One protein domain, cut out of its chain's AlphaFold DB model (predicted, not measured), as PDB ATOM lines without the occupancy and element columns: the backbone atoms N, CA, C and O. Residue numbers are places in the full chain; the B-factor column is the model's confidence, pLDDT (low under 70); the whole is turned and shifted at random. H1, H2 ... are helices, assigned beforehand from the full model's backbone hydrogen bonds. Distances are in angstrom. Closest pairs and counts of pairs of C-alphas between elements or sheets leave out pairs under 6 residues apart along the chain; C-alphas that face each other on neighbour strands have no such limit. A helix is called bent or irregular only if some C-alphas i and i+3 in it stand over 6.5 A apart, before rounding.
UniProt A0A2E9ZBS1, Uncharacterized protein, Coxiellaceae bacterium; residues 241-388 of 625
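AT A GLANCE: This is residues 241 to 388 of the 625 residues of an uncharacterized protein of Coxiellaceae bacterium (UniProt A0A2E9ZBS1). A long bent helix, H3, joins two groups of helices at opposite ends of a rod: H1 and H2 pack beside its first arm, while H4 and H5 make a three-helix, up-and-down bundle with its second. The printed part has 148 residues with five named helices, H1 to H5 in chain order, and no named strand; its class is all helix. It is extended, with a radius of gyration of the C-alphas of 24.8 A and spans of 80 by 30 by 24 A.

HOW THE PARTS SIT: H1, residues 242 to 260, is one helix by its hydrogen bonds but bent, C-alphas 249 and 252 being 6.6 A apart; its arms are H1a, to 249, and H1b, from 252. H1b and H2, residues 264 to 276, form a hairpin; their closest C-alphas, Ile 255 and Ala 267, are 5.3 A apart. The hub H3, residues 289 to 337, also one helix by its hydrogen bonds, is bent, with C-alphas 304 and 307 7.3 A apart, into H3a, to 304, and H3b, from 307. H3b is irregular, C-alphas 324 and 327 being 6.8 A apart. H1a only just touches H3a, with 3 pairs of C-alphas within 8 A, the closest being Lys 244 and Ile 291, 6.2 A. H2 and H3a form a hairpin, closest at C-alphas Val 271 and Leu 295, 6.5 A. H3b touches H4, residues 344 to 360, with residues 321 to 328 alone, closest at C-alphas Val 324 and Phe 358, 6.6 A. H4 and H5, residues 365 to 387, run opposite ways at a shallow tilt of 23 degrees. O i to N i+4 pairs are within hydrogen-bond range throughout H1a, H1b, H2, H3a and H4, in 25 of 27 in H3b and 16 of 19 in H5.

IN THESE COORDINATES: H1a begins at C-alpha 242 (117.245, 195.336, 44.803). H3b spans 42.3 A and H5 35.0 A, ending at C-alpha 387 (146.973, 264.344, 24.477).

THE WHOLE: The farthest C-alphas, Lys 282 and Glu 388, are 82.1 A apart. The printed part has no cut; the link from H2 to H3 is long. The pLDDT is under 70 at residues 306 to 313, 337, 339 and 381 to 388.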
ATOM      1  N   GLY A 241     117.352 191.150  43.873       86.38
ATOM      2  CA  GLY A 241     117.839 192.051  42.826       86.38
ATOM      3  C   GLY A 241     117.725 193.545  43.154       86.38
ATOM      4  O   GLY A 241     118.008 194.355  42.276       86.38
ATOM      5  N   SER A 242     117.382 193.927  44.389       87.88
ATOM      6  CA  SER A 242     117.245 195.336  44.803       87.88
ATOM      7  C   SER A 242     118.456 196.210  44.473       87.88
ATOM      8  O   SER A 242     118.299 197.302  43.942       87.88
ATOM      9  N   ARG A 243     119.680 195.701  44.649       90.69
ATOM     10  CA  ARG A 243     120.917 196.427  44.290       90.69
ATOM     11  C   ARG A 243     121.044 196.705  42.792       90.69
ATOM     12  O   ARG A 243     121.496 197.776  42.404       90.69
ATOM     13  N   LYS A 244     120.643 195.751  41.947       92.44
ATOM     14  CA  LYS A 244     120.633 195.937  40.488       92.44
ATOM     15  C   LYS A 244     119.549 196.934  40.090       92.44
ATOM     16  O   LYS A 244     119.804 197.808  39.273       92.44
ATOM     17  N   TYR A 245     118.384 196.843  40.727       92.25
ATOM     18  CA  TYR A 245     117.289 197.785  40.525       92.25
ATOM     19  C   TYR A 245     117.691 199.221  40.898       92.25
ATOM     20  O   TYR A 245     117.486 200.127  40.098       92.25
ATOM     21  N   ALA A 246     118.341 199.417  42.049       93.81
ATOM     22  CA  ALA A 246     118.922 200.695  42.460       93.81
ATOM     23  C   ALA A 246     119.998 201.196  41.491       93.81
ATOM     24  O   ALA A 246     120.023 202.370  41.132       93.81
ATOM     25  N   LEU A 247     120.887 200.311  41.030       95.94
ATOM     26  CA  LEU A 247     121.878 200.689  40.028       95.94
ATOM     27  C   LEU A 247     121.204 201.236  38.767       95.94
ATOM     28  O   LEU A 247     121.599 202.290  38.287       95.94
ATOM     29  N   ASP A 248     120.225 200.514  38.224       95.06
ATOM     30  CA  ASP A 248     119.642 200.841  36.924       95.06
ATOM     31  C   ASP A 248     118.700 202.043  36.955       95.06
ATOM     32  O   ASP A 248     118.659 202.788  35.982       95.06
ATOM     33  N   ASN A 249     117.965 202.237  38.051       94.81
ATOM     34  CA  ASN A 249     116.885 203.224  38.113       94.81
ATOM     35  C   ASN A 249     117.232 204.467  38.940       94.81
ATOM     36  O   ASN A 249     116.439 205.399  38.970       94.81
ATOM     37  N   LEU A 250     118.387 204.491  39.609       95.50
ATOM     38  CA  LEU A 250     118.791 205.614  40.456       95.50
ATOM     39  C   LEU A 250     120.231 206.050  40.168       95.50
ATOM     40  O   LEU A 250     120.465 207.165  39.708       95.50
ATOM     41  N   PHE A 251     121.207 205.160  40.361       96.38
ATOM     42  CA  PHE A 251     122.618 205.539  40.232       96.38
ATOM     43  C   PHE A 251     123.073 205.745  38.785       96.38
ATOM     44  O   PHE A 251     123.780 206.708  38.506       96.38
ATOM     45  N   LYS A 252     122.697 204.855  37.857       95.62
ATOM     46  CA  LYS A 252     123.045 204.993  36.434       95.62
ATOM     47  C   LYS A 252     122.490 206.290  35.843       95.62
ATOM     48  O   LYS A 252     123.307 207.021  35.297       95.62
ATOM     49  N   PRO A 253     121.185 206.610  35.977       96.06
ATOM     50  CA  PRO A 253     120.647 207.886  35.509       96.06
ATOM     51  C   PRO A 253     121.416 209.081  36.078       96.06
ATOM     52  O   PRO A 253     121.951 209.870  35.312       96.06
ATOM     53  N   ALA A 254     121.615 209.132  37.399       95.25
ATOM     54  CA  ALA A 254     122.319 210.242  38.038       95.25
ATOM     55  C   ALA A 254     123.776 210.404  37.555       95.25
ATOM     56  O   ALA A 254     124.276 211.521  37.443       95.25
ATOM     57  N   ILE A 255     124.477 209.302  37.263       94.50
ATOM     58  CA  ILE A 255     125.836 209.332  36.699       94.50
ATOM     59  C   ILE A 255     125.811 209.748  35.223       94.50
ATOM     60  O   ILE A 255     126.684 210.503  34.802       94.50
ATOM     61  N   THR A 256     124.842 209.274  34.439       91.25
ATOM     62  CA  THR A 256     124.675 209.673  33.034       91.25
ATOM     63  C   THR A 256     124.399 211.169  32.926       91.25
ATOM     64  O   THR A 256     125.072 211.835  32.144       91.25
ATOM     65  N   ASP A 257     123.543 211.724  33.783       90.06
ATOM     66  CA  ASP A 257     123.270 213.164  33.835       90.06
ATOM     67  C   ASP A 257     124.557 213.976  34.060       90.06
ATOM     68  O   ASP A 257     124.767 215.017  33.436       90.06
ATOM     69  N   MET A 258     125.482 213.488  34.903       87.88
ATOM     70  CA  MET A 258     126.791 214.134  35.079       87.88
ATOM     71  C   MET A 258     127.605 214.152  33.780       87.88
ATOM     72  O   MET A 258     128.307 215.127  33.516       87.88
ATOM     73  N   VAL A 259     127.555 213.077  32.989       79.50
ATOM     74  CA  VAL A 259     128.264 212.988  31.703       79.50
ATOM     75  C   VAL A 259     127.662 213.957  30.705       79.50
ATOM     76  O   VAL A 259     128.413 214.680  30.060       79.50
ATOM     77  N   GLU A 260     126.335 214.010  30.614       80.00
ATOM     78  CA  GLU A 260     125.612 214.913  29.715       80.00
ATOM     79  C   GLU A 260     125.872 216.387  30.054       80.00
ATOM     80  O   GLU A 260     125.994 217.221  29.160       80.00
ATOM     81  N   GLN A 261     126.088 216.695  31.335       76.12
ATOM     82  CA  GLN A 261     126.542 218.007  31.817       76.12
ATOM     83  C   GLN A 261     128.050 218.267  31.595       76.12
ATOM     84  O   GLN A 261     128.577 219.298  32.012       76.12
ATOM     85  N   GLY A 262     128.777 217.338  30.970       71.94
ATOM     86  CA  GLY A 262     130.202 217.451  30.657       71.94
ATOM     87  C   GLY A 262     131.161 217.048  31.786       71.94
ATOM     88  O   GLY A 262     132.378 217.146  31.607       71.94
ATOM     89  N   ASN A 263     130.665 216.552  32.926       80.31
ATOM     90  CA  ASN A 263     131.457 216.111  34.083       80.31
ATOM     91  C   ASN A 263     131.862 214.623  33.998       80.31
ATOM     92  O   ASN A 263     131.654 213.827  34.919       80.31
ATOM     93  N   THR A 264     132.499 214.248  32.889       76.50
ATOM     94  CA  THR A 264     132.950 212.876  32.597       76.50
ATOM     95  C   THR A 264     133.903 212.321  33.665       76.50
ATOM     96  O   THR A 264     133.778 211.172  34.091       76.50
ATOM     97  N   ALA A 265     134.848 213.135  34.147       74.50
ATOM     98  CA  ALA A 265     135.812 212.712  35.166       74.50
ATOM     99  C   ALA A 265     135.140 212.443  36.526       74.50
ATOM    100  O   ALA A 265     135.469 211.464  37.201       74.50
ATOM    101  N   GLY A 266     134.173 213.284  36.913       83.31
ATOM    102  CA  GLY A 266     133.357 213.068  38.105       83.31
ATOM    103  C   GLY A 266     132.513 211.804  37.987       83.31
ATOM    104  O   GLY A 266     132.538 210.977  38.896       83.31
ATOM    105  N   ALA A 267     131.851 211.602  36.845       87.38
ATOM    106  CA  ALA A 267     131.055 210.408  36.567       87.38
ATOM    107  C   ALA A 267     131.887 209.117  36.699       87.38
ATOM    108  O   ALA A 267     131.504 208.202  37.430       87.38
ATOM    109  N   MET A 268     133.086 209.073  36.104       82.19
ATOM    110  CA  MET A 268     134.019 207.941  36.242       82.19
ATOM    111  C   MET A 268     134.403 207.664  37.700       82.19
ATOM    112  O   MET A 268     134.471 206.509  38.131       82.19
ATOM    113  N   LYS A 269     134.627 208.718  38.493       90.44
ATOM    114  CA  LYS A 269     134.913 208.579  39.924       90.44
ATOM    115  C   LYS A 269     133.733 207.950  40.671       90.44
ATOM    116  O   LYS A 269     133.951 207.046  41.476       90.44
ATOM    117  N   LYS A 270     132.499 208.354  40.358       95.06
ATOM    118  CA  LYS A 270     131.272 207.810  40.961       95.06
ATOM    119  C   LYS A 270     131.052 206.336  40.615       95.06
ATOM    120  O   LYS A 270     130.735 205.540  41.499       95.06
ATOM    121  N   VAL A 271     131.349 205.927  39.378       94.81
ATOM    122  CA  VAL A 271     131.375 204.502  38.992       94.81
ATOM    123  C   VAL A 271     132.380 203.716  39.838       94.81
ATOM    124  O   VAL A 271     132.054 202.650  40.366       94.81
ATOM    125  N   MET A 272     133.595 204.242  40.025       91.12
ATOM    126  CA  MET A 272     134.610 203.594  40.862       91.12
ATOM    127  C   MET A 272     134.217 203.519  42.344       91.12
ATOM    128  O   MET A 272     134.542 202.526  43.001       91.12
ATOM    129  N   GLU A 273     133.534 204.537  42.870       94.44
ATOM    130  CA  GLU A 273     132.983 204.539  44.230       94.44
ATOM    131  C   GLU A 273     131.979 203.387  44.399       94.44
ATOM    132  O   GLU A 273     132.169 202.552  45.285       94.44
ATOM    133  N   LEU A 274     131.011 203.230  43.485       95.81
ATOM    134  CA  LEU A 274     130.033 202.130  43.522       95.81
ATOM    135  C   LEU A 274     130.674 200.739  43.398       95.81
ATOM    136  O   LEU A 274     130.273 199.805  44.097       95.81
ATOM    137  N   LYS A 275     131.708 200.586  42.559       94.12
ATOM    138  CA  LYS A 275     132.468 199.324  42.436       94.12
ATOM    139  C   LYS A 275     133.153 198.917  43.744       94.12
ATOM    140  O   LYS A 275     133.332 197.727  44.013       94.12
ATOM    141  N   LYS A 276     133.572 199.898  44.546       91.88
ATOM    142  CA  LYS A 276     134.309 199.689  45.803       91.88
ATOM    143  C   LYS A 276     133.410 199.708  47.039       91.88
ATOM    144  O   LYS A 276     133.874 199.315  48.110       91.88
ATOM    145  N   TRP A 277     132.158 200.132  46.896       93.44
ATOM    146  CA  TRP A 277     131.257 200.379  48.009       93.44
ATOM    147  C   TRP A 277     130.944 199.110  48.812       93.44
ATOM    148  O   TRP A 277     130.494 198.083  48.281       93.44
ATOM    149  N   LYS A 278     131.202 199.193  50.122       89.56
ATOM    150  CA  LYS A 278     130.871 198.171  51.115       89.56
ATOM    151  C   LYS A 278     129.590 198.583  51.827       89.56
ATOM    152  O   LYS A 278     129.569 199.579  52.540       89.56
ATOM    153  N   ILE A 279     128.557 197.775  51.656       86.50
ATOM    154  CA  ILE A 279     127.212 198.076  52.156       86.50
ATOM    155  C   ILE A 279     126.995 197.571  53.582       86.50
ATOM    156  O   ILE A 279     126.037 197.963  54.224       86.50
ATOM    157  N   ASN A 280     127.884 196.719  54.101       79.81
ATOM    158  CA  ASN A 280     127.860 196.330  55.506       79.81
ATOM    159  C   ASN A 280     129.255 196.010  56.050       79.81
ATOM    160  O   ASN A 280     130.213 195.760  55.308       79.81
ATOM    161  N   ASP A 281     129.340 195.952  57.376       75.75
ATOM    162  CA  ASP A 281     130.593 195.717  58.100       75.75
ATOM    163  C   ASP A 281     131.065 194.256  58.007       75.75
ATOM    164  O   ASP A 281     132.228 193.944  58.250       75.75
ATOM    165  N   LYS A 282     130.178 193.355  57.563       73.94
ATOM    166  CA  LYS A 282     130.485 191.947  57.262       73.94
ATOM    167  C   LYS A 282     131.187 191.770  55.907       73.94
ATOM    168  O   LYS A 282     131.514 190.647  55.532       73.94
ATOM    169  N   GLY A 283     131.427 192.860  55.173       71.75
ATOM    170  CA  GLY A 283     132.189 192.865  53.925       71.75
ATOM    171  C   GLY A 283     131.365 192.610  52.662       71.75
ATOM    172  O   GLY A 283     131.954 192.416  51.595       71.75
ATOM    173  N   ALA A 284     130.029 192.630  52.740       81.69
ATOM    174  CA  ALA A 284     129.195 192.585  51.546       81.69
ATOM    175  C   ALA A 284     129.415 193.851  50.711       81.69
ATOM    176  O   ALA A 284     129.444 194.973  51.225       81.69
ATOM    177  N   LYS A 285     129.569 193.660  49.403       88.31
ATOM    178  CA  LYS A 285     129.739 194.745  48.437       88.31
ATOM    179  C   LYS A 285     128.420 195.055  47.750       88.31
ATOM    180  O   LYS A 285     127.603 194.152  47.536       88.31
ATOM    181  N   PHE A 286     128.252 196.316  47.367       91.06
ATOM    182  CA  PHE A 286     127.170 196.718  46.475       91.06
ATOM    183  C   PHE A 286     127.272 195.955  45.150       91.06
ATOM    184  O   PHE A 286     126.329 195.284  44.730       91.06
ATOM    185  N   ALA A 287     128.467 195.974  44.553       91.06
ATOM    186  CA  ALA A 287     128.745 195.342  43.278       91.06
ATOM    187  C   ALA A 287     129.061 193.841  43.424       91.06
ATOM    188  O   ALA A 287     130.144 193.446  43.863       91.06
ATOM    189  N   ASN A 288     128.099 193.000  43.040       88.56
ATOM    190  CA  ASN A 288     128.321 191.584  42.730       88.56
ATOM    191  C   ASN A 288     128.777 191.426  41.262       88.56
ATOM    192  O   ASN A 288     128.889 192.414  40.545       88.56
ATOM    193  N   THR A 289     129.018 190.199  40.788       88.44
ATOM    194  CA  THR A 289     129.492 189.947  39.411       88.44
ATOM    195  C   THR A 289     128.607 190.576  38.329       88.44
ATOM    196  O   THR A 289     129.118 191.168  37.386       88.44
ATOM    197  N   GLU A 290     127.283 190.491  38.468       90.31
ATOM    198  CA  GLU A 290     126.335 191.057  37.501       90.31
ATOM    199  C   GLU A 290     126.373 192.594  37.489       90.31
ATOM    200  O   GLU A 290     126.446 193.221  36.432       90.31
ATOM    201  N   ILE A 291     126.376 193.211  38.671       94.38
ATOM    202  CA  ILE A 291     126.459 194.666  38.835       94.38
ATOM    203  C   ILE A 291     127.814 195.194  38.359       94.38
ATOM    204  O   ILE A 291     127.858 196.251  37.739       94.38
ATOM    205  N   LEU A 292     128.905 194.461  38.603       93.00
ATOM    206  CA  LEU A 292     130.236 194.810  38.105       93.00
ATOM    207  C   LEU A 292     130.246 194.896  36.578       93.00
ATOM    208  O   LEU A 292     130.675 195.919  36.057       93.00
ATOM    209  N   ASN A 293     129.686 193.906  35.876       91.69
ATOM    210  CA  ASN A 293     129.575 193.952  34.415       91.69
ATOM    211  C   ASN A 293     128.762 195.170  33.947       91.69
ATOM    212  O   ASN A 293     129.185 195.890  33.050       91.69
ATOM    213  N   SER A 294     127.630 195.453  34.599       94.06
ATOM    214  CA  SER A 294     126.822 196.646  34.307       94.06
ATOM    215  C   SER A 294     127.553 197.969  34.569       94.06
ATOM    216  O   SER A 294     127.297 198.954  33.878       94.06
ATOM    217  N   LEU A 295     128.428 198.022  35.574       95.44
ATOM    218  CA  LEU A 295     129.264 199.190  35.863       95.44
ATOM    219  C   LEU A 295     130.433 199.305  34.873       95.44
ATOM    220  O   LEU A 295     130.805 200.420  34.524       95.44
ATOM    221  N   ASP A 296     130.991 198.190  34.396       92.00
ATOM    222  CA  ASP A 296     132.011 198.161  33.337       92.00
ATOM    223  C   ASP A 296     131.439 198.619  31.985       92.00
ATOM    224  O   ASP A 296     132.096 199.345  31.240       92.00
ATOM    225  N   GLU A 297     130.206 198.225  31.662       92.31
ATOM    226  CA  GLU A 297     129.482 198.707  30.480       92.31
ATOM    227  C   GLU A 297     129.234 200.214  30.549       92.31
ATOM    228  O   GLU A 297     129.502 200.927  29.580       92.31
ATOM    229  N   LEU A 298     128.784 200.703  31.709       92.06
ATOM    230  CA  LEU A 298     128.628 202.133  31.947       92.06
ATOM    231  C   LEU A 298     129.970 202.856  31.790       92.06
ATOM    232  O   LEU A 298     130.037 203.844  31.072       92.06
ATOM    233  N   GLU A 299     131.052 202.337  32.375       88.00
ATOM    234  CA  GLU A 299     132.397 202.904  32.241       88.00
ATOM    235  C   GLU A 299     132.820 203.053  30.772       88.00
ATOM    236  O   GLU A 299     133.264 204.120  30.352       88.00
ATOM    237  N   ARG A 300     132.624 202.009  29.957       83.88
ATOM    238  CA  ARG A 300     132.915 202.065  28.516       83.88
ATOM    239  C   ARG A 300     132.057 203.099  27.794       83.88
ATOM    240  O   ARG A 300     132.567 203.792  26.918       83.88
ATOM    241  N   SER A 301     130.778 203.214  28.155       85.56
ATOM    242  CA  SER A 301     129.881 204.220  27.581       85.56
ATOM    243  C   SER A 301     130.329 205.643  27.930       85.56
ATOM    244  O   SER A 301     130.410 206.486  27.036       85.56
ATOM    245  N   ILE A 302     130.717 205.886  29.186       79.62
ATOM    246  CA  ILE A 302     131.269 207.170  29.637       79.62
ATOM    247  C   ILE A 302     132.551 207.502  28.868       79.62
ATOM    248  O   ILE A 302     132.707 208.625  28.403       79.62
ATOM    249  N   LEU A 303     133.459 206.542  28.685       76.31
ATOM    250  CA  LEU A 303     134.701 206.767  27.939       76.31
ATOM    251  C   LEU A 303     134.452 207.025  26.444       76.31
ATOM    252  O   LEU A 303     135.114 207.875  25.856       76.31
ATOM    253  N   SER A 304     133.488 206.324  25.839       74.12
ATOM    254  CA  SER A 304     133.120 206.490  24.427       74.12
ATOM    255  C   SER A 304     132.467 207.845  24.150       74.12
ATOM    256  O   SER A 304     132.754 208.476  23.136       74.12
ATOM    257  N   ASN A 305     131.584 208.295  25.043       72.00
ATOM    258  CA  ASN A 305     130.733 209.464  24.802       72.00
ATOM    259  C   ASN A 305     131.194 210.712  25.568       72.00
ATOM    260  O   ASN A 305     130.778 211.825  25.257       72.00
ATOM    261  N   GLY A 306     132.069 210.555  26.559       62.34
ATOM    262  CA  GLY A 306     132.449 211.620  27.478       62.34
ATOM    263  C   GLY A 306     133.124 212.803  26.798       62.34
ATOM    264  O   GLY A 306     132.840 213.943  27.147       62.34
ATOM    265  N   GLN A 307     133.961 212.565  25.782       67.75
ATOM    266  CA  GLN A 307     134.590 213.659  25.034       67.75
ATOM    267  C   GLN A 307     133.566 214.465  24.224       67.75
ATOM    268  O   GLN A 307     133.677 215.687  24.143       67.75
ATOM    269  N   TYR A 308     132.551 213.800  23.663       68.75
ATOM    270  CA  TYR A 308     131.466 214.464  22.943       68.75
ATOM    271  C   TYR A 308     130.689 215.406  23.869       68.75
ATOM    272  O   TYR A 308     130.556 216.587  23.557       68.75
ATOM    273  N   PHE A 309     130.255 214.925  25.036       58.28
ATOM    274  CA  PHE A 309     129.483 215.747  25.969       58.28
ATOM    275  C   PHE A 309     130.316 216.824  26.668       58.28
ATOM    276  O   PHE A 309     129.824 217.929  26.879       58.28
ATOM    277  N   THR A 310     131.595 216.569  26.964       66.94
ATOM    278  CA  THR A 310     132.501 217.622  27.449       66.94
ATOM    279  C   THR A 310     132.649 218.739  26.413       66.94
ATOM    280  O   THR A 310     132.548 219.910  26.772       66.94
ATOM    281  N   ASN A 311     132.827 218.402  25.130       67.38
ATOM    282  CA  ASN A 311     132.881 219.406  24.066       67.38
ATOM    283  C   ASN A 311     131.553 220.159  23.936       67.38
ATOM    284  O   ASN A 311     131.566 221.382  23.859       67.38
ATOM    285  N   LEU A 312     130.423 219.448  23.970       65.31
ATOM    286  CA  LEU A 312     129.096 220.055  23.905       65.31
ATOM    287  C   LEU A 312     128.877 221.048  25.055       65.31
ATOM    288  O   LEU A 312     128.496 222.184  24.802       65.31
ATOM    289  N   ALA A 313     129.200 220.668  26.294       64.50
ATOM    290  CA  ALA A 313     129.076 221.536  27.464       64.50
ATOM    291  C   ALA A 313     129.990 222.771  27.382       64.50
ATOM    292  O   ALA A 313     129.564 223.874  27.726       64.50
ATOM    293  N   ILE A 314     131.228 222.616  26.892       71.44
ATOM    294  CA  ILE A 314     132.145 223.742  26.650       71.44
ATOM    295  C   ILE A 314     131.570 224.682  25.589       71.44
ATOM    296  O   ILE A 314     131.553 225.895  25.797       71.44
ATOM    297  N   THR A 315     131.092 224.140  24.467       70.19
ATOM    298  CA  THR A 315     130.477 224.925  23.393       70.19
ATOM    299  C   THR A 315     129.255 225.672  23.910       70.19
ATOM    300  O   THR A 315     129.204 226.888  23.771       70.19
ATOM    301  N   SER A 316     128.328 224.993  24.588       71.31
ATOM    302  CA  SER A 316     127.137 225.615  25.173       71.31
ATOM    303  C   SER A 316     127.486 226.704  26.188       71.31
ATOM    304  O   SER A 316     126.890 227.778  26.149       71.31
ATOM    305  N   TYR A 317     128.476 226.471  27.058       83.19
ATOM    306  CA  TYR A 317     128.946 227.484  28.006       83.19
ATOM    307  C   TYR A 317     129.517 228.708  27.290       83.19
ATOM    308  O   TYR A 317     129.159 229.833  27.625       83.19
ATOM    309  N   ASN A 318     130.392 228.503  26.302       77.56
ATOM    310  CA  ASN A 318     131.013 229.600  25.564       77.56
ATOM    311  C   ASN A 318     129.980 230.387  24.753       77.56
ATOM    312  O   ASN A 318     130.010 231.610  24.791       77.56
ATOM    313  N   THR A 319     129.032 229.714  24.096       76.75
ATOM    314  CA  THR A 319     127.917 230.370  23.401       76.75
ATOM    315  C   THR A 319     127.079 231.206  24.364       76.75
ATOM    316  O   THR A 319     126.815 232.369  24.082       76.75
ATOM    317  N   ASN A 320     126.703 230.658  25.525       84.50
ATOM    318  CA  ASN A 320     125.955 231.410  26.533       84.50
ATOM    319  C   ASN A 320     126.750 232.617  27.048       84.50
ATOM    320  O   ASN A 320     126.232 233.725  27.101       84.50
ATOM    321  N   LYS A 321     128.030 232.418  27.376       87.81
ATOM    322  CA  LYS A 321     128.931 233.490  27.803       87.81
ATOM    323  C   LYS A 321     128.996 234.619  26.775       87.81
ATOM    324  O   LYS A 321     128.894 235.772  27.172       87.81
ATOM    325  N   THR A 322     129.157 234.289  25.497       82.75
ATOM    326  CA  THR A 322     129.175 235.262  24.400       82.75
ATOM    327  C   THR A 322     127.845 236.006  24.304       82.75
ATOM    328  O   THR A 322     127.834 237.228  24.359       82.75
ATOM    329  N   ASN A 323     126.713 235.299  24.289       83.62
ATOM    330  CA  ASN A 323     125.391 235.934  24.238       83.62
ATOM    331  C   ASN A 323     125.149 236.904  25.410       83.62
ATOM    332  O   ASN A 323     124.457 237.908  25.261       83.62
ATOM    333  N   VAL A 324     125.705 236.594  26.585       89.44
ATOM    334  CA  VAL A 324     125.602 237.428  27.786       89.44
ATOM    335  C   VAL A 324     126.587 238.605  27.761       89.44
ATOM    336  O   VAL A 324     126.253 239.667  28.282       89.44
ATOM    337  N   SER A 325     127.788 238.451  27.186       86.56
ATOM    338  CA  SER A 325     128.817 239.504  27.156       86.56
ATOM    339  C   SER A 325     128.587 240.543  26.060       86.56
ATOM    340  O   SER A 325     128.773 241.736  26.296       86.56
ATOM    341  N   GLU A 326     128.125 240.109  24.890       86.62
ATOM    342  CA  GLU A 326     128.007 240.934  23.686       86.62
ATOM    343  C   GLU A 326     127.179 242.216  23.848       86.62
ATOM    344  O   GLU A 326     127.620 243.251  23.347       86.62
ATOM    345  N   PRO A 327     126.026 242.233  24.549       87.50
ATOM    346  CA  PRO A 327     125.280 243.474  24.748       87.50
ATOM    347  C   PRO A 327     126.082 244.525  25.523       87.50
ATOM    348  O   PRO A 327     125.993 245.716  25.226       87.50
ATOM    349  N   PHE A 328     126.888 244.091  26.498       90.31
ATOM    350  CA  PHE A 328     127.715 244.984  27.308       90.31
ATOM    351  C   PHE A 328     128.935 245.490  26.545       90.31
ATOM    352  O   PHE A 328     129.290 246.657  26.700       90.31
ATOM    353  N   GLU A 329     129.550 244.631  25.729       85.56
ATOM    354  CA  GLU A 329     130.621 245.009  24.804       85.56
ATOM    355  C   GLU A 329     130.106 246.045  23.796       85.56
ATOM    356  O   GLU A 329     130.696 247.112  23.654       85.56
ATOM    357  N   ALA A 330     128.951 245.792  23.171       79.75
ATOM    358  CA  ALA A 330     128.338 246.704  22.209       79.75
ATOM    359  C   ALA A 330     127.978 248.062  22.831       79.75
ATOM    360  O   ALA A 330     128.279 249.098  22.239       79.75
ATOM    361  N   GLU A 331     127.382 248.078  24.030       85.25
ATOM    362  CA  GLU A 331     127.078 249.317  24.758       85.25
ATOM    363  C   GLU A 331     128.350 250.139  25.012       85.25
ATOM    364  O   GLU A 331     128.383 251.347  24.766       85.25
ATOM    365  N   PHE A 332     129.414 249.480  25.479       85.69
ATOM    366  CA  PHE A 332     130.675 250.138  25.799       85.69
ATOM    367  C   PHE A 332     131.359 250.689  24.540       85.69
ATOM    368  O   PHE A 332     131.749 251.859  24.508       85.69
ATOM    369  N   GLN A 333     131.428 249.883  23.475       77.25
ATOM    370  CA  GLN A 333     131.998 250.279  22.185       77.25
ATOM    371  C   GLN A 333     131.217 251.407  21.522       77.25
ATOM    372  O   GLN A 333     131.807 252.342  20.986       77.25
ATOM    373  N   GLN A 334     129.885 251.367  21.566       76.50
ATOM    374  CA  GLN A 334     129.055 252.439  21.024       76.50
ATOM    375  C   GLN A 334     129.372 253.771  21.709       76.50
ATOM    376  O   GLN A 334     129.446 254.808  21.049       76.50
ATOM    377  N   ARG A 335     129.608 253.734  23.021       80.81
ATOM    378  CA  ARG A 335     129.945 254.917  23.807       80.81
ATOM    379  C   ARG A 335     131.312 255.486  23.438       80.81
ATOM    380  O   ARG A 335     131.423 256.691  23.223       80.81
ATOM    381  N   LEU A 336     132.309 254.614  23.265       72.75
ATOM    382  CA  LEU A 336     133.622 254.987  22.729       72.75
ATOM    383  C   LEU A 336     133.513 255.596  21.320       72.75
ATOM    384  O   LEU A 336     134.098 256.642  21.056       72.75
ATOM    385  N   ASN A 337     132.716 254.992  20.435       67.31
ATOM    386  CA  ASN A 337     132.530 255.440  19.048       67.31
ATOM    387  C   ASN A 337     131.772 256.770  18.907       67.31
ATOM    388  O   ASN A 337     131.844 257.409  17.854       67.31
ATOM    389  N   ASN A 338     131.022 257.171  19.934       70.44
ATOM    390  CA  ASN A 338     130.242 258.408  19.957       70.44
ATOM    391  C   ASN A 338     130.977 259.577  20.633       70.44
ATOM    392  O   ASN A 338     130.361 260.624  20.837       70.44
ATOM    393  N   ASP A 339     132.253 259.410  20.999       65.62
ATOM    394  CA  ASP A 339     133.022 260.382  21.792       65.62
ATOM    395  C   ASP A 339     132.342 260.748  23.126       65.62
ATOM    396  O   ASP A 339     132.517 261.840  23.673       65.62
ATOM    397  N   GLU A 340     131.548 259.829  23.680       73.94
ATOM    398  CA  GLU A 340     130.945 260.033  24.988       73.94
ATOM    399  C   GLU A 340     131.970 259.743  26.093       73.94
ATOM    400  O   GLU A 340     132.604 258.685  26.096       73.94
ATOM    401  N   PRO A 341     132.108 260.623  27.102       72.00
ATOM    402  CA  PRO A 341     133.058 260.397  28.178       72.00
ATOM    403  C   PRO A 341     132.708 259.138  28.986       72.00
ATOM    404  O   PRO A 341     131.593 258.964  29.505       72.00
ATOM    405  N   ILE A 342     133.711 258.274  29.150       81.00
ATOM    406  CA  ILE A 342     133.675 257.124  30.053       81.00
ATOM    407  C   ILE A 342     133.924 257.638  31.476       81.00
ATOM    408  O   ILE A 342     135.055 257.758  31.934       81.00
ATOM    409  N   THR A 343     132.850 258.017  32.166       80.75
ATOM    410  CA  THR A 343     132.916 258.539  33.537       80.75
ATOM    411  C   THR A 343     133.011 257.408  34.562       80.75
ATOM    412  O   THR A 343     132.538 256.296  34.323       80.75
ATOM    413  N   ASP A 344     133.527 257.711  35.758       77.62
ATOM    414  CA  ASP A 344     133.529 256.766  36.887       77.62
ATOM    415  C   ASP A 344     132.116 256.271  37.233       77.62
ATOM    416  O   ASP A 344     131.920 255.110  37.588       77.62
ATOM    417  N   ALA A 345     131.111 257.145  37.099       83.69
ATOM    418  CA  ALA A 345     129.712 256.802  37.333       83.69
ATOM    419  C   ALA A 345     129.208 255.749  36.332       83.69
ATOM    420  O   ALA A 345     128.598 254.764  36.743       83.69
ATOM    421  N   PHE A 346     129.514 255.923  35.042       87.75
ATOM    422  CA  PHE A 346     129.174 254.943  34.012       87.75
ATOM    423  C   PHE A 346     129.906 253.618  34.228       87.75
ATOM    424  O   PHE A 346     129.275 252.566  34.230       87.75
ATOM    425  N   LEU A 347     131.222 253.655  34.470       86.12
ATOM    426  CA  LEU A 347     132.016 252.446  34.701       86.12
ATOM    427  C   LEU A 347     131.502 251.638  35.893       86.12
ATOM    428  O   LEU A 347     131.488 250.408  35.829       86.12
ATOM    429  N   ASN A 348     131.085 252.306  36.969       88.50
ATOM    430  CA  ASN A 348     130.533 251.644  38.148       88.50
ATOM    431  C   ASN A 348     129.163 251.014  37.876       88.50
ATOM    432  O   ASN A 348     128.948 249.867  38.274       88.50
ATOM    433  N   ASP A 349     128.263 251.719  37.185       93.31
ATOM    434  CA  ASP A 349     126.960 251.174  36.782       93.31
ATOM    435  C   ASP A 349     127.122 249.968  35.846       93.31
ATOM    436  O   ASP A 349     126.665 248.864  36.154       93.31
ATOM    437  N   TRP A 350     127.866 250.148  34.755       94.88
ATOM    438  CA  TRP A 350     128.097 249.121  33.744       94.88
ATOM    439  C   TRP A 350     128.777 247.880  34.339       94.88
ATOM    440  O   TRP A 350     128.281 246.767  34.176       94.88
ATOM    441  N   SER A 351     129.841 248.051  35.138       93.56
ATOM    442  CA  SER A 351     130.527 246.920  35.792       93.56
ATOM    443  C   SER A 351     129.605 246.163  36.757       93.56
ATOM    444  O   SER A 351     129.751 244.954  36.939       93.56
ATOM    445  N   THR A 352     128.668 246.861  37.407       96.19
ATOM    446  CA  THR A 352     127.690 246.234  38.306       96.19
ATOM    447  C   THR A 352     126.687 245.405  37.515       96.19
ATOM    448  O   THR A 352     126.458 244.248  37.865       96.19
ATOM    449  N   ARG A 353     126.150 245.943  36.413       96.75
ATOM    450  CA  ARG A 353     125.244 245.198  35.529       96.75
ATOM    451  C   ARG A 353     125.916 243.961  34.934       96.75
ATOM    452  O   ARG A 353     125.334 242.884  35.011       96.75
ATOM    453  N   VAL A 354     127.163 244.078  34.469       95.19
ATOM    454  CA  VAL A 354     127.953 242.940  33.963       95.19
ATOM    455  C   VAL A 354     128.033 241.817  35.003       95.19
ATOM    456  O   VAL A 354     127.681 240.678  34.710       95.19
ATOM    457  N   ARG A 355     128.433 242.123  36.245       96.12
ATOM    458  CA  ARG A 355     128.541 241.114  37.318       96.12
ATOM    459  C   ARG A 355     127.209 240.437  37.630       96.12
ATOM    460  O   ARG A 355     127.166 239.212  37.767       96.12
ATOM    461  N   THR A 356     126.142 241.227  37.753       94.62
ATOM    462  CA  THR A 356     124.799 240.725  38.068       94.62
ATOM    463  C   THR A 356     124.296 239.810  36.959       94.62
ATOM    464  O   THR A 356     123.995 238.647  37.219       94.62
ATOM    465  N   THR A 357     124.307 240.280  35.712       93.44
ATOM    466  CA  THR A 357     123.784 239.523  34.571       93.44
ATOM    467  C   THR A 357     124.601 238.262  34.297       93.44
ATOM    468  O   THR A 357     124.017 237.218  34.012       93.44
ATOM    469  N   PHE A 358     125.930 238.294  34.445       94.81
ATOM    470  CA  PHE A 358     126.752 237.084  34.323       94.81
ATOM    471  C   PHE A 358     126.366 236.039  35.374       94.81
ATOM    472  O   PHE A 358     126.203 234.866  35.039       94.81
ATOM    473  N   THR A 359     126.167 236.463  36.624       91.31
ATOM    474  CA  THR A 359     125.773 235.568  37.721       91.31
ATOM    475  C   THR A 359     124.391 234.958  37.480       91.31
ATOM    476  O   THR A 359     124.232 233.744  37.589       91.31
ATOM    477  N   GLU A 360     123.406 235.774  37.098       92.06
ATOM    478  CA  GLU A 360     122.035 235.329  36.804       92.06
ATOM    479  C   GLU A 360     121.971 234.337  35.634       92.06
ATOM    480  O   GLU A 360     121.130 233.440  35.626       92.06
ATOM    481  N   ASN A 361     122.893 234.451  34.675       91.12
ATOM    482  CA  ASN A 361     122.956 233.594  33.491       91.12
ATOM    483  C   ASN A 361     123.986 232.457  33.610       91.12
ATOM    484  O   ASN A 361     124.381 231.876  32.599       91.12
ATOM    485  N   ASN A 362     124.418 232.108  34.828       86.50
ATOM    486  CA  ASN A 362     125.361 231.012  35.098       86.50
ATOM    487  C   ASN A 362     126.715 231.137  34.365       86.50
ATOM    488  O   ASN A 362     127.374 230.136  34.068       86.50
ATOM    489  N   VAL A 363     127.157 232.362  34.082       90.19
ATOM    490  CA  VAL A 363     128.502 232.649  33.576       90.19
ATOM    491  C   VAL A 363     129.436 232.873  34.767       90.19
ATOM    492  O   VAL A 363     129.070 233.491  35.766       90.19
ATOM    493  N   LYS A 364     130.662 232.346  34.696       88.50
ATOM    494  CA  LYS A 364     131.608 232.403  35.819       88.50
ATOM    495  C   LYS A 364     131.935 233.858  36.191       88.50
ATOM    496  O   LYS A 364     132.279 234.639  35.303       88.50
ATOM    497  N   PRO A 365     131.992 234.203  37.493       89.38
ATOM    498  CA  PRO A 365     132.386 235.543  37.940       89.38
ATOM    499  C   PRO A 365     133.756 235.996  37.413       89.38
ATOM    500  O   PRO A 365     133.953 237.165  37.103       89.38
ATOM    501  N   SER A 366     134.700 235.065  37.238       88.94
ATOM    502  CA  SER A 366     136.015 235.363  36.656       88.94
ATOM    503  C   SER A 366     135.943 235.866  35.212       88.94
ATOM    504  O   SER A 366     136.796 236.642  34.795       88.94
ATOM    505  N   ASP A 367     134.950 235.416  34.440       91.50
ATOM    506  CA  ASP A 367     134.748 235.879  33.067       91.50
ATOM    507  C   ASP A 367     134.170 237.302  33.035       91.50
ATOM    508  O   ASP A 367     134.572 238.088  32.180       91.50
ATOM    509  N   ALA A 368     133.310 237.652  34.000       91.00
ATOM    510  CA  ALA A 368     132.795 239.012  34.173       91.00
ATOM    511  C   ALA A 368     133.926 240.005  34.488       91.00
ATOM    512  O   ALA A 368     134.055 241.036  33.833       91.00
ATOM    513  N   GLU A 369     134.798 239.672  35.447       93.44
ATOM    514  CA  GLU A 369     135.945 240.529  35.790       93.44
ATOM    515  C   GLU A 369     136.923 240.681  34.624       93.44
ATOM    516  O   GLU A 369     137.494 241.754  34.427       93.44
ATOM    517  N   ARG A 370     137.098 239.627  33.819       91.19
ATOM    518  CA  ARG A 370     137.948 239.687  32.629       91.19
ATOM    519  C   ARG A 370     137.391 240.661  31.592       91.19
ATOM    520  O   ARG A 370     138.157 241.476  31.092       91.19
ATOM    521  N   LEU A 371     136.085 240.613  31.322       90.50
ATOM    522  CA  LEU A 371     135.428 241.567  30.425       90.50
ATOM    523  C   LEU A 371     135.578 243.008  30.937       90.50
ATOM    524  O   LEU A 371     135.951 243.904  30.184       90.50
ATOM    525  N   ILE A 372     135.344 243.230  32.233       90.44
ATOM    526  CA  ILE A 372     135.471 244.560  32.844       90.44
ATOM    527  C   ILE A 372     136.896 245.105  32.702       90.44
ATOM    528  O   ILE A 372     137.079 246.283  32.395       90.44
ATOM    529  N   ALA A 373     137.906 244.263  32.923       85.12
ATOM    530  CA  ALA A 373     139.301 244.647  32.757       85.12
ATOM    531  C   ALA A 373     139.625 245.011  31.298       85.12
ATOM    532  O   ALA A 373     140.247 246.047  31.071       85.12
ATOM    533  N   GLN A 374     139.154 244.211  30.334       86.06
ATOM    534  CA  GLN A 374     139.345 244.462  28.900       86.06
ATOM    535  C   GLN A 374     138.757 245.817  28.477       86.06
ATOM    536  O   GLN A 374     139.473 246.651  27.929       86.06
ATOM    537  N   MET A 375     137.499 246.098  28.821       84.94
ATOM    538  CA  MET A 375     136.843 247.356  28.428       84.94
ATOM    539  C   MET A 375     137.471 248.590  29.103       84.94
ATOM    540  O   MET A 375     137.574 249.663  28.510       84.94
ATOM    541  N   ARG A 376     137.958 248.458  30.346       82.38
ATOM    542  CA  ARG A 376     138.717 249.533  31.016       82.38
ATOM    543  C   ARG A 376     140.035 249.839  30.312       82.38
ATOM    544  O   ARG A 376     140.434 251.000  30.250       82.38
ATOM    545  N   GLU A 377     140.721 248.814  29.816       79.56
ATOM    546  CA  GLU A 377     141.948 248.990  29.043       79.56
ATOM    547  C   GLU A 377     141.671 249.751  27.741       79.56
ATOM    548  O   GLU A 377     142.371 250.716  27.433       79.56
ATOM    549  N   GLU A 378     140.606 249.390  27.026       73.69
ATOM    550  CA  GLU A 378     140.182 250.074  25.801       73.69
ATOM    551  C   GLU A 378     139.811 251.543  26.035       73.69
ATOM    552  O   GLU A 378     140.257 252.420  25.291       73.69
ATOM    553  N   ALA A 379     139.079 251.846  27.111       73.31
ATOM    554  CA  ALA A 379     138.769 253.228  27.478       73.31
ATOM    555  C   ALA A 379     140.031 254.057  27.765       73.31
ATOM    556  O   ALA A 379     140.147 255.195  27.305       73.31
ATOM    557  N   ASN A 380     141.005 253.486  28.480       70.25
ATOM    558  CA  ASN A 380     142.278 254.156  28.752       70.25
ATOM    559  C   ASN A 380     143.085 254.412  27.470       70.25
ATOM    560  O   ASN A 380     143.714 255.465  27.338       70.25
ATOM    561  N   LYS A 381     143.062 253.476  26.513       65.94
ATOM    562  CA  LYS A 381     143.708 253.642  25.202       65.94
ATOM    563  C   LYS A 381     143.069 254.770  24.387       65.94
ATOM    564  O   LYS A 381     143.794 255.561  23.786       65.94
ATOM    565  N   ALA A 382     141.740 254.879  24.403       61.28
ATOM    566  CA  ALA A 382     141.019 255.954  23.724       61.28
ATOM    567  C   ALA A 382     141.297 257.337  24.352       61.28
ATOM    568  O   ALA A 382     141.553 258.297  23.628       61.28
ATOM    569  N   TYR A 383     141.312 257.427  25.687       53.91
ATOM    570  CA  TYR A 383     141.505 258.679  26.432       53.91
ATOM    571  C   TYR A 383     142.926 259.257  26.307       53.91
ATOM    572  O   TYR A 383     143.099 260.453  26.076       53.91
ATOM    573  N   ASN A 384     143.967 258.422  26.398       49.47
ATOM    574  CA  ASN A 384     145.355 258.906  26.379       49.47
ATOM    575  C   ASN A 384     145.792 259.500  25.019       49.47
ATOM    576  O   ASN A 384     146.731 260.297  24.976       49.47
ATOM    577  N   ARG A 385     145.083 259.195  23.923       53.72
ATOM    578  CA  ARG A 385     145.361 259.727  22.576       53.72
ATOM    579  C   ARG A 385     144.894 261.163  22.340       53.72
ATOM    580  O   ARG A 385     145.424 261.815  21.446       53.72
ATOM    581  N   GLU A 386     143.971 261.699  23.142       51.53
ATOM    582  CA  GLU A 386     143.589 263.123  23.056       51.53
ATOM    583  C   GLU A 386     144.750 264.070  23.415       51.53
ATOM    584  O   GLU A 386     144.732 265.243  23.045       51.53
ATOM    585  N   SER A 387     145.790 263.565  24.089       48.31
ATOM    586  CA  SER A 387     146.973 264.344  24.477       48.31
ATOM    587  C   SER A 387     148.092 264.400  23.418       48.31
ATOM    588  O   SER A 387     148.970 265.259  23.511       48.31
ATOM    589  N   GLU A 388     148.043 263.560  22.372       51.16
ATOM    590  CA  GLU A 388     149.085 263.417  21.336       51.16
ATOM    591  C   GLU A 388     148.627 263.961  19.964       51.16
ATOM    592  O   GLU A 388     148.623 263.275  18.944       51.16
TER     593      GLU A 388